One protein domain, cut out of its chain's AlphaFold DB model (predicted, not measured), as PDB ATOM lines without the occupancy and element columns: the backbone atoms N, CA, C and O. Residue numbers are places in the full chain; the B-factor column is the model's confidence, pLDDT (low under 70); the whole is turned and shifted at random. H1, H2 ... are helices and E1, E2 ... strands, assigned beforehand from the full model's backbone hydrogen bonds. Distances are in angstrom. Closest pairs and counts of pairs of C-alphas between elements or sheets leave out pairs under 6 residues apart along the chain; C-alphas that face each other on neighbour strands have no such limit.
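This is residues 51 to 120 of the 120 residues of an uncharacterized protein of Sclerotinia sclerotiorum (strain ATCC 18683 / 1980 / Ss-1) (UniProt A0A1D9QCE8). A long free helix, H1, sticks out as an arm from a small body made of a two-stranded antiparallel ribbon, E1 and E2, and a shorter helix, H2, which packs by its residues 83 to 90 mainly on E1. A long loop leads from H2 back to E2, and its residues 99 to 104 stick out from the body as well. The printed part has 70 residues, with two named helices and two named strands in the order H1, E1, H2, E2; the sheet's order is E1, E2, and the class is mixed, helices and strands. The whole is only just loose, close to extended, with a radius of gyration of the C-alphas of 16.5 A, and its outline is flat, spanning 48 by 38 by 16 A.

H1 is residues 51 to 68, 25.2 A from first to last C-alpha, and begins with C-alpha 51 at (292.732, 278.336, 233.091). E1 is residues 71 to 75, 13.2 A long. H2 is residues 83 to 94, 16.5 A long, with C-alpha 83 at (304.631, 239.331, 248.447). E2 is residues 115 to 119, 13.3 A long, and ends with C-alpha 119 at (299.033, 244.530, 233.360).

H1 stands free over residues 51 to 67, and a tight link of 2 residues joins it to E1. H1 is apart from H2 and from E2. E1 and E2 are antiparallel neighbours, with 145 degrees between their directions. The C-alphas of Val 73 and Trp 117 face each other at 4.8 A. N 72 and O 118 are within hydrogen-bond range at 2.9 A, as are N 116 and O 74 at 2.9 A. A short link of 7 residues leads from E1 to H2. E1 and H2 have 4 pairs of C-alphas within 8 A, the closest being those of Val 75 and Arg 87, 6.2 A apart. In H1 and H2 every O i to N i+4 pair is within hydrogen-bond range.

The two C-alphas farthest apart are those of Arg 51 and Arg 80, 51.6 A. Without the stretches that stand free, residues 51 to 67 and 99 to 104, the body has 47 residues and spans 34 by 27 by 16 A. The printed part has no cut and ends at residue 120, the chain's last residue. The link from H2 to E2 is long, with 20 residues, 95 to 114, that hold no named element. The mean pLDDT of the printed part is 72.5, and 26 residues are under 70: residues 51 to 58, 94 to 110 and 120.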
ATOM      1  N   ARG A  51     293.984 279.128 233.179       57.50
ATOM      2  CA  ARG A  51     292.732 278.336 233.091       57.50
ATOM      3  C   ARG A  51     292.742 277.302 231.952       57.50
ATOM      4  O   ARG A  51     292.149 276.238 232.074       57.50
ATOM      5  N   LYS A  52     293.434 277.594 230.846       59.28
ATOM      6  CA  LYS A  52     293.665 276.615 229.767       59.28
ATOM      7  C   LYS A  52     294.722 275.570 230.141       59.28
ATOM      8  O   LYS A  52     294.617 274.429 229.715       59.28
ATOM      9  N   PHE A  53     295.695 275.943 230.969       55.41
ATOM     10  CA  PHE A  53     296.702 275.034 231.519       55.41
ATOM     11  C   PHE A  53     296.076 274.043 232.517       55.41
ATOM     12  O   PHE A  53     296.340 272.854 232.441       55.41
ATOM     13  N   ALA A  54     295.122 274.498 233.330       56.75
ATOM     14  CA  ALA A  54     294.267 273.663 234.176       56.75
ATOM     15  C   ALA A  54     293.409 272.658 233.387       56.75
ATOM     16  O   ALA A  54     293.094 271.563 233.840       56.75
ATOM     17  N   GLN A  55     292.994 273.037 232.179       59.38
ATOM     18  CA  GLN A  55     292.260 272.145 231.284       59.38
ATOM     19  C   GLN A  55     293.170 271.040 230.741       59.38
ATOM     20  O   GLN A  55     292.755 269.885 230.660       59.38
ATOM     21  N   VAL A  56     294.422 271.386 230.422       59.25
ATOM     22  CA  VAL A  56     295.472 270.407 230.122       59.25
ATOM     23  C   VAL A  56     295.750 269.537 231.341       59.25
ATOM     24  O   VAL A  56     295.961 268.353 231.163       59.25
ATOM     25  N   GLU A  57     295.671 270.065 232.560       60.97
ATOM     26  CA  GLU A  57     295.804 269.285 233.792       60.97
ATOM     27  C   GLU A  57     294.675 268.258 233.946       60.97
ATOM     28  O   GLU A  57     294.957 267.098 234.207       60.97
ATOM     29  N   LEU A  58     293.414 268.613 233.668       64.19
ATOM     30  CA  LEU A  58     292.309 267.643 233.684       64.19
ATOM     31  C   LEU A  58     292.472 266.558 232.609       64.19
ATOM     32  O   LEU A  58     292.216 265.383 232.866       64.19
ATOM     33  N   VAL A  59     292.908 266.937 231.403       71.44
ATOM     34  CA  VAL A  59     293.180 265.977 230.324       71.44
ATOM     35  C   VAL A  59     294.398 265.123 230.654       71.44
ATOM     36  O   VAL A  59     294.360 263.923 230.431       71.44
ATOM     37  N   LEU A  60     295.455 265.701 231.220       72.12
ATOM     38  CA  LEU A  60     296.646 264.984 231.657       72.12
ATOM     39  C   LEU A  60     296.279 264.002 232.764       72.12
ATOM     40  O   LEU A  60     296.667 262.852 232.679       72.12
ATOM     41  N   VAL A  61     295.460 264.404 233.734       75.56
ATOM     42  CA  VAL A  61     294.913 263.506 234.757       75.56
ATOM     43  C   VAL A  61     294.090 262.393 234.113       75.56
ATOM     44  O   VAL A  61     294.268 261.242 234.482       75.56
ATOM     45  N   ALA A  62     293.246 262.684 233.119       74.50
ATOM     46  CA  ALA A  62     292.470 261.661 232.415       74.50
ATOM     47  C   ALA A  62     293.351 260.706 231.588       74.50
ATOM     48  O   ALA A  62     293.091 259.508 231.551       74.50
ATOM     49  N   VAL A  63     294.400 261.218 230.946       77.38
ATOM     50  CA  VAL A  63     295.356 260.440 230.148       77.38
ATOM     51  C   VAL A  63     296.261 259.608 231.050       77.38
ATOM     52  O   VAL A  63     296.475 258.441 230.758       77.38
ATOM     53  N   LEU A  64     296.743 260.164 232.162       79.00
ATOM     54  CA  LEU A  64     297.491 259.434 233.183       79.00
ATOM     55  C   LEU A  64     296.600 258.375 233.829       79.00
ATOM     56  O   LEU A  64     297.016 257.232 233.943       79.00
ATOM     57  N   ALA A  65     295.354 258.703 234.170       78.88
ATOM     58  CA  ALA A  65     294.399 257.732 234.694       78.88
ATOM     59  C   ALA A  65     294.109 256.624 233.680       78.88
ATOM     60  O   ALA A  65     294.039 255.468 234.068       78.88
ATOM     61  N   ALA A  66     293.975 256.943 232.389       78.44
ATOM     62  CA  ALA A  66     293.810 255.943 231.338       78.44
ATOM     63  C   ALA A  66     295.072 255.091 231.146       78.44
ATOM     64  O   ALA A  66     294.960 253.882 230.963       78.44
ATOM     65  N   LEU A  67     296.260 255.696 231.231       77.00
ATOM     66  CA  LEU A  67     297.539 254.998 231.141       77.00
ATOM     67  C   LEU A  67     297.746 254.067 232.335       77.00
ATOM     68  O   LEU A  67     298.185 252.947 232.141       77.00
ATOM     69  N   PHE A  68     297.391 254.488 233.546       77.94
ATOM     70  CA  PHE A  68     297.498 253.675 234.759       77.94
ATOM     71  C   PHE A  68     296.263 252.804 235.019       77.94
ATOM     72  O   PHE A  68     296.245 252.038 235.973       77.94
ATOM     73  N   LYS A  69     295.226 252.870 234.172       79.12
ATOM     74  CA  LYS A  69     294.005 252.067 234.341       79.12
ATOM     75  C   LYS A  69     294.276 250.573 234.210       79.12
ATOM     76  O   LYS A  69     293.626 249.774 234.872       79.12
ATOM     77  N   GLU A  70     295.175 250.210 233.303       80.38
ATOM     78  CA  GLU A  70     295.500 248.815 232.990       80.38
ATOM     79  C   GLU A  70     296.813 248.365 233.631       80.38
ATOM     80  O   GLU A  70     297.206 247.222 233.439       80.38
ATOM     81  N   TRP A  71     297.507 249.251 234.349       81.62
ATOM     82  CA  TRP A  71     298.858 249.002 234.833       81.62
ATOM     83  C   TRP A  71     298.932 249.194 236.340       81.62
ATOM     84  O   TRP A  71     298.689 250.285 236.849       81.62
ATOM     85  N   GLU A  72     299.326 248.138 237.038       82.56
ATOM     86  CA  GLU A  72     299.579 248.145 238.473       82.56
ATOM     87  C   GLU A  72     301.089 248.077 238.739       82.56
ATOM     88  O   GLU A  72     301.854 247.474 237.980       82.56
ATOM     89  N   VAL A  73     301.532 248.743 239.805       82.38
ATOM     90  CA  VAL A  73     302.922 248.690 240.269       82.38
ATOM     91  C   VAL A  73     303.022 247.648 241.369       82.38
ATOM     92  O   VAL A  73     302.454 247.820 242.445       82.38
ATOM     93  N   GLU A  74     303.810 246.607 241.132       85.50
ATOM     94  CA  GLU A  74     304.099 245.574 242.123       85.50
ATOM     95  C   GLU A  74     305.553 245.638 242.591       85.50
ATOM     96  O   GLU A  74     306.474 245.938 241.824       85.50
ATOM     97  N   VAL A  75     305.774 245.293 243.861       87.00
ATOM     98  CA  VAL A  75     307.121 245.140 244.418       87.00
ATOM     99  C   VAL A  75     307.679 243.781 244.011       87.00
ATOM    100  O   VAL A  75     307.057 242.748 244.244       87.00
ATOM    101  N   VAL A  76     308.883 243.771 243.444       86.94
ATOM    102  CA  VAL A  76     309.596 242.543 243.089       86.94
ATOM    103  C   VAL A  76     310.084 241.858 244.377       86.94
ATOM    104  O   VAL A  76     310.875 242.450 245.125       86.94
ATOM    105  N   PRO A  77     309.637 240.620 244.661       84.38
ATOM    106  CA  PRO A  77     310.118 239.868 245.813       84.38
ATOM    107  C   PRO A  77     311.580 239.455 245.611       84.38
ATOM    108  O   PRO A  77     311.977 239.052 244.515       84.38
ATOM    109  N   LYS A  78     312.390 239.542 246.671       81.69
ATOM    110  CA  LYS A  78     313.733 238.936 246.684       81.69
ATOM    111  C   LYS A  78     313.624 237.429 246.947       81.69
ATOM    112  O   LYS A  78     312.566 236.933 247.335       81.69
ATOM    113  N   GLU A  79     314.701 236.681 246.699       77.62
ATOM    114  CA  GLU A  79     314.712 235.217 246.840       77.62
ATOM    115  C   GLU A  79     314.119 234.764 248.186       77.62
ATOM    116  O   GLU A  79     314.607 235.128 249.254       77.62
ATOM    117  N   ARG A  80     313.072 233.927 248.113       78.56
ATOM    118  CA  ARG A  80     312.301 233.378 249.248       78.56
ATOM    119  C   ARG A  80     311.444 234.375 250.042       78.56
ATOM    120  O   ARG A  80     310.964 234.016 251.116       78.56
ATOM    121  N   GLU A  81     311.197 235.580 249.535       82.88
ATOM    122  CA  GLU A  81     310.210 236.490 250.126       82.88
ATOM    123  C   GLU A  81     308.789 236.175 249.634       82.88
ATOM    124  O   GLU A  81     308.563 235.871 248.463       82.88
ATOM    125  N   MET A  82     307.815 236.283 250.538       83.75
ATOM    126  CA  MET A  82     306.397 236.362 250.180       83.75
ATOM    127  C   MET A  82     306.057 237.804 249.781       83.75
ATOM    128  O   MET A  82     306.674 238.742 250.286       83.75
ATOM    129  N   GLU A  83     305.050 238.002 248.932       81.81
ATOM    130  CA  GLU A  83     304.631 239.331 248.447       81.81
ATOM    131  C   GLU A  83     304.361 240.336 249.579       81.81
ATOM    132  O   GLU A  83     304.797 241.486 249.511       81.81
ATOM    133  N   GLU A  84     303.731 239.895 250.673       85.12
ATOM    134  CA  GLU A  84     303.501 240.738 251.854       85.12
ATOM    135  C   GLU A  84     304.819 241.217 252.483       85.12
ATOM    136  O   GLU A  84     304.959 242.382 252.848       85.12
ATOM    137  N   GLN A  85     305.822 240.338 252.565       83.75
ATOM    138  CA  GLN A  85     307.135 240.678 253.120       83.75
ATOM    139  C   GLN A  85     307.882 241.663 252.214       83.75
ATOM    140  O   GLN A  85     308.493 242.611 252.712       83.75
ATOM    141  N   ALA A  86     307.771 241.497 250.892       84.44
ATOM    142  CA  ALA A  86     308.331 242.429 249.919       84.44
ATOM    143  C   ALA A  86     307.691 243.827 250.042       84.44
ATOM    144  O   ALA A  86     308.406 244.831 250.078       84.44
ATOM    145  N   ARG A  87     306.361 243.901 250.207       83.56
ATOM    146  CA  ARG A  87     305.635 245.159 250.456       83.56
ATOM    147  C   ARG A  87     306.053 245.832 251.761       83.56
ATOM    148  O   ARG A  87     306.327 247.030 251.764       83.56
ATOM    149  N   ILE A  88     306.141 245.080 252.860       85.31
ATOM    150  CA  ILE A  88     306.569 245.615 254.162       85.31
ATOM    151  C   ILE A  88     307.996 246.172 254.079       85.31
ATOM    152  O   ILE A  88     308.275 247.233 254.642       85.31
ATOM    153  N   ARG A  89     308.899 245.485 253.371       84.69
ATOM    154  CA  ARG A  89     310.271 245.955 253.137       84.69
ATOM    155  C   ARG A  89     310.286 247.267 252.356       84.69
ATOM    156  O   ARG A  89     310.899 248.218 252.828       84.69
ATOM    157  N   ALA A  90     309.577 247.326 251.226       81.75
ATOM    158  CA  ALA A  90     309.477 248.532 250.401       81.75
ATOM    159  C   ALA A  90     308.900 249.729 251.177       81.75
ATOM    160  O   ALA A  90     309.398 250.849 251.066       81.75
ATOM    161  N   TRP A  91     307.888 249.490 252.017       79.75
ATOM    162  CA  TRP A  91     307.304 250.519 252.877       79.75
ATOM    163  C   TRP A  91     308.307 251.052 253.905       79.75
ATOM    164  O   TRP A  91     308.460 252.261 254.063       79.75
ATOM    165  N   LYS A  92     309.038 250.154 254.579       77.88
ATOM    166  CA  LYS A  92     310.048 250.530 255.578       77.88
ATOM    167  C   LYS A  92     311.203 251.329 254.976       77.88
ATOM    168  O   LYS A  92     311.672 252.256 255.623       77.88
ATOM    169  N   SER A  93     311.643 250.996 253.763       73.12
ATOM    170  CA  SER A  93     312.691 251.753 253.066       73.12
ATOM    171  C   SER A  93     312.209 253.101 252.525       73.12
ATOM    172  O   SER A  93     313.018 254.005 252.359       73.12
ATOM    173  N   SER A  94     310.909 253.246 252.246       66.56
ATOM    174  CA  SER A  94     310.342 254.490 251.714       66.56
ATOM    175  C   SER A  94     310.059 255.544 252.785       66.56
ATOM    176  O   SER A  94     309.958 256.718 252.446       66.56
ATOM    177  N   LEU A  95     309.881 255.147 254.049       62.72
ATOM    178  CA  LEU A  95     309.488 256.049 255.139       62.72
ATOM    179  C   LEU A  95     310.665 256.629 255.932       62.72
ATOM    180  O   LEU A  95     310.453 257.204 257.002       62.72
ATOM    181  N   VAL A  96     311.897 256.477 255.447       60.03
ATOM    182  CA  VAL A  96     313.048 257.105 256.097       60.03
ATOM    183  C   VAL A  96     313.035 258.586 255.735       60.03
ATOM    184  O   VAL A  96     313.642 259.028 254.769       60.03
ATOM    185  N   VAL A  97     312.252 259.343 256.498       54.62
ATOM    186  CA  VAL A  97     312.243 260.800 256.447       54.62
ATOM    187  C   VAL A  97     313.535 261.257 257.099       54.62
ATOM    188  O   VAL A  97     313.672 261.191 258.323       54.62
ATOM    189  N   ASP A  98     314.488 261.693 256.281       53.91
ATOM    190  CA  ASP A  98     315.670 262.355 256.800       53.91
ATOM    191  C   ASP A  98     315.218 263.652 257.480       53.91
ATOM    192  O   ASP A  98     314.617 264.541 256.871       53.91
ATOM    193  N   HIS A  99     315.450 263.749 258.787       52.66
ATOM    194  CA  HIS A  99     315.073 264.924 259.576       52.66
ATOM    195  C   HIS A  99     315.949 266.155 259.257       52.66
ATOM    196  O   HIS A  99     315.722 267.231 259.814       52.66
ATOM    197  N   GLU A 100     316.903 266.042 258.330       53.41
ATOM    198  CA  GLU A 100     317.750 267.129 257.838       53.41
ATOM    199  C   GLU A 100     317.103 267.930 256.697       53.41
ATOM    200  O   GLU A 100     317.708 268.124 255.658       53.41
ATOM    201  N   ILE A 101     315.879 268.447 256.875       53.50
ATOM    202  CA  ILE A 101     315.322 269.576 256.080       53.50
ATOM    203  C   ILE A 101     315.349 269.371 254.537       53.50
ATOM    204  O   ILE A 101     315.064 270.281 253.759       53.50
ATOM    205  N   HIS A 102     315.611 268.165 254.044       50.06
ATOM    206  CA  HIS A 102     315.459 267.818 252.648       50.06
ATOM    207  C   HIS A 102     313.996 267.437 252.467       50.06
ATOM    208  O   HIS A 102     313.561 266.341 252.793       50.06
ATOM    209  N   MET A 103     313.198 268.396 251.990       50.94
ATOM    210  CA  MET A 103     311.782 268.201 251.647       50.94
ATOM    211  C   MET A 103     311.611 267.329 250.390       50.94
ATOM    212  O   MET A 103     310.781 267.626 249.531       50.94
ATOM    213  N   LEU A 104     312.425 266.285 250.242       54.38
ATOM    214  CA  LEU A 104     312.349 265.334 249.153       54.38
ATOM    215  C   LEU A 104     312.120 263.947 249.748       54.38
ATOM    216  O   LEU A 104     312.874 263.475 250.591       54.38
ATOM    217  N   HIS A 105     311.023 263.320 249.333       56.19
ATOM    218  CA  HIS A 105     310.683 261.953 249.703       56.19
ATOM    219  C   HIS A 105     311.589 260.997 248.915       56.19
ATOM    220  O   HIS A 105     311.191 260.448 247.886       56.19
ATOM    221  N   GLU A 106     312.841 260.881 249.346       59.25
ATOM    222  CA  GLU A 106     313.835 260.003 248.741       59.25
ATOM    223  C   GLU A 106     313.791 258.627 249.405       59.25
ATOM    224  O   GLU A 106     313.816 258.486 250.626       59.25
ATOM    225  N   VAL A 107     313.712 257.582 248.581       63.19
ATOM    226  CA  VAL A 107     313.933 256.214 249.051       63.19
ATOM    227  C   VAL A 107     315.428 256.083 249.322       63.19
ATOM    228  O   VAL A 107     316.223 256.193 248.394       63.19
ATOM    229  N   VAL A 108     315.804 255.838 250.579       65.62
ATOM    230  CA  VAL A 108     317.210 255.823 251.034       65.62
ATOM    231  C   VAL A 108     318.083 254.803 250.297       65.62
ATOM    232  O   VAL A 108     319.277 255.024 250.118       65.62
ATOM    233  N   ASP A 109     317.494 253.702 249.835       69.56
ATOM    234  CA  ASP A 109     318.171 252.720 248.986       69.56
ATOM    235  C   ASP A 109     317.232 252.282 247.848       69.56
ATOM    236  O   ASP A 109     316.452 251.333 248.016       69.56
ATOM    237  N   PRO A 110     317.254 252.976 246.697       67.50
ATOM    238  CA  PRO A 110     316.360 252.676 245.584       67.50
ATOM    239  C   PRO A 110     316.691 251.332 244.918       67.50
ATOM    240  O   PRO A 110     315.795 250.682 244.386       67.50
ATOM    241  N   GLU A 111     317.943 250.865 244.990       73.50
ATOM    242  CA  GLU A 111     318.348 249.564 244.437       73.50
ATOM    243  C   GLU A 111     317.813 248.396 245.275       73.50
ATOM    244  O   GLU A 111     317.631 247.278 244.782       73.50
ATOM    245  N   SER A 112     317.490 248.644 246.548       71.81
ATOM    246  CA  SER A 112     316.895 247.627 247.409       71.81
ATOM    247  C   SER A 112     315.442 247.285 247.064       71.81
ATOM    248  O   SER A 112     315.007 246.174 247.397       71.81
ATOM    249  N   VAL A 113     314.704 248.183 246.398       77.06
ATOM    250  CA  VAL A 113     313.277 248.037 246.068       77.06
ATOM    251  C   VAL A 113     313.088 247.952 244.555       77.06
ATOM    252  O   VAL A 113     312.904 248.952 243.870       77.06
ATOM    253  N   GLY A 114     313.075 246.729 244.024       81.50
ATOM    254  CA  GLY A 114     312.649 246.507 242.645       81.50
ATOM    255  C   GLY A 114     311.144 246.733 242.506       81.50
ATOM    256  O   GLY A 114     310.366 246.141 243.252       81.50
ATOM    257  N   LEU A 115     310.732 247.560 241.547       85.19
ATOM    258  CA  LEU A 115     309.334 247.729 241.147       85.19
ATOM    259  C   LEU A 115     309.149 247.188 239.730       85.19
ATOM    260  O   LEU A 115     310.008 247.386 238.868       85.19
ATOM    261  N   ARG A 116     308.025 246.518 239.478       86.38
ATOM    262  CA  ARG A 116     307.617 246.097 238.135       86.38
ATOM    263  C   ARG A 116     306.229 246.626 237.815       86.38
ATOM    264  O   ARG A 116     305.375 246.711 238.690       86.38
ATOM    265  N   TRP A 117     306.013 246.931 236.543       84.88
ATOM    266  CA  TRP A 117     304.690 247.223 236.012       84.88
ATOM    267  C   TRP A 117     304.057 245.920 235.542       84.88
ATOM    268  O   TRP A 117     304.643 245.216 234.715       84.88
ATOM    269  N   VAL A 118     302.880 245.602 236.061       85.81
ATOM    270  CA  VAL A 118     302.081 244.461 235.615       85.81
ATOM    271  C   VAL A 118     300.792 244.961 234.992       85.81
ATOM    272  O   VAL A 118     300.249 245.989 235.395       85.81
ATOM    273  N   LYS A 119     300.327 244.253 233.966       83.31
ATOM    274  CA  LYS A 119     299.033 244.530 233.360       83.31
ATOM    275  C   LYS A 119     297.957 243.765 234.133       83.31
ATOM    276  O   LYS A 119     298.129 242.560 234.316       83.31
ATOM    277  N   TRP A 120     296.906 244.459 234.566       63.94
ATOM    278  CA  TRP A 120     295.737 243.860 235.225       63.94
ATOM    279  C   TRP A 120     294.826 243.134 234.225       63.94
ATOM    280  O   TRP A 120     294.664 243.644 233.087       63.94
TER     281      TRP A 120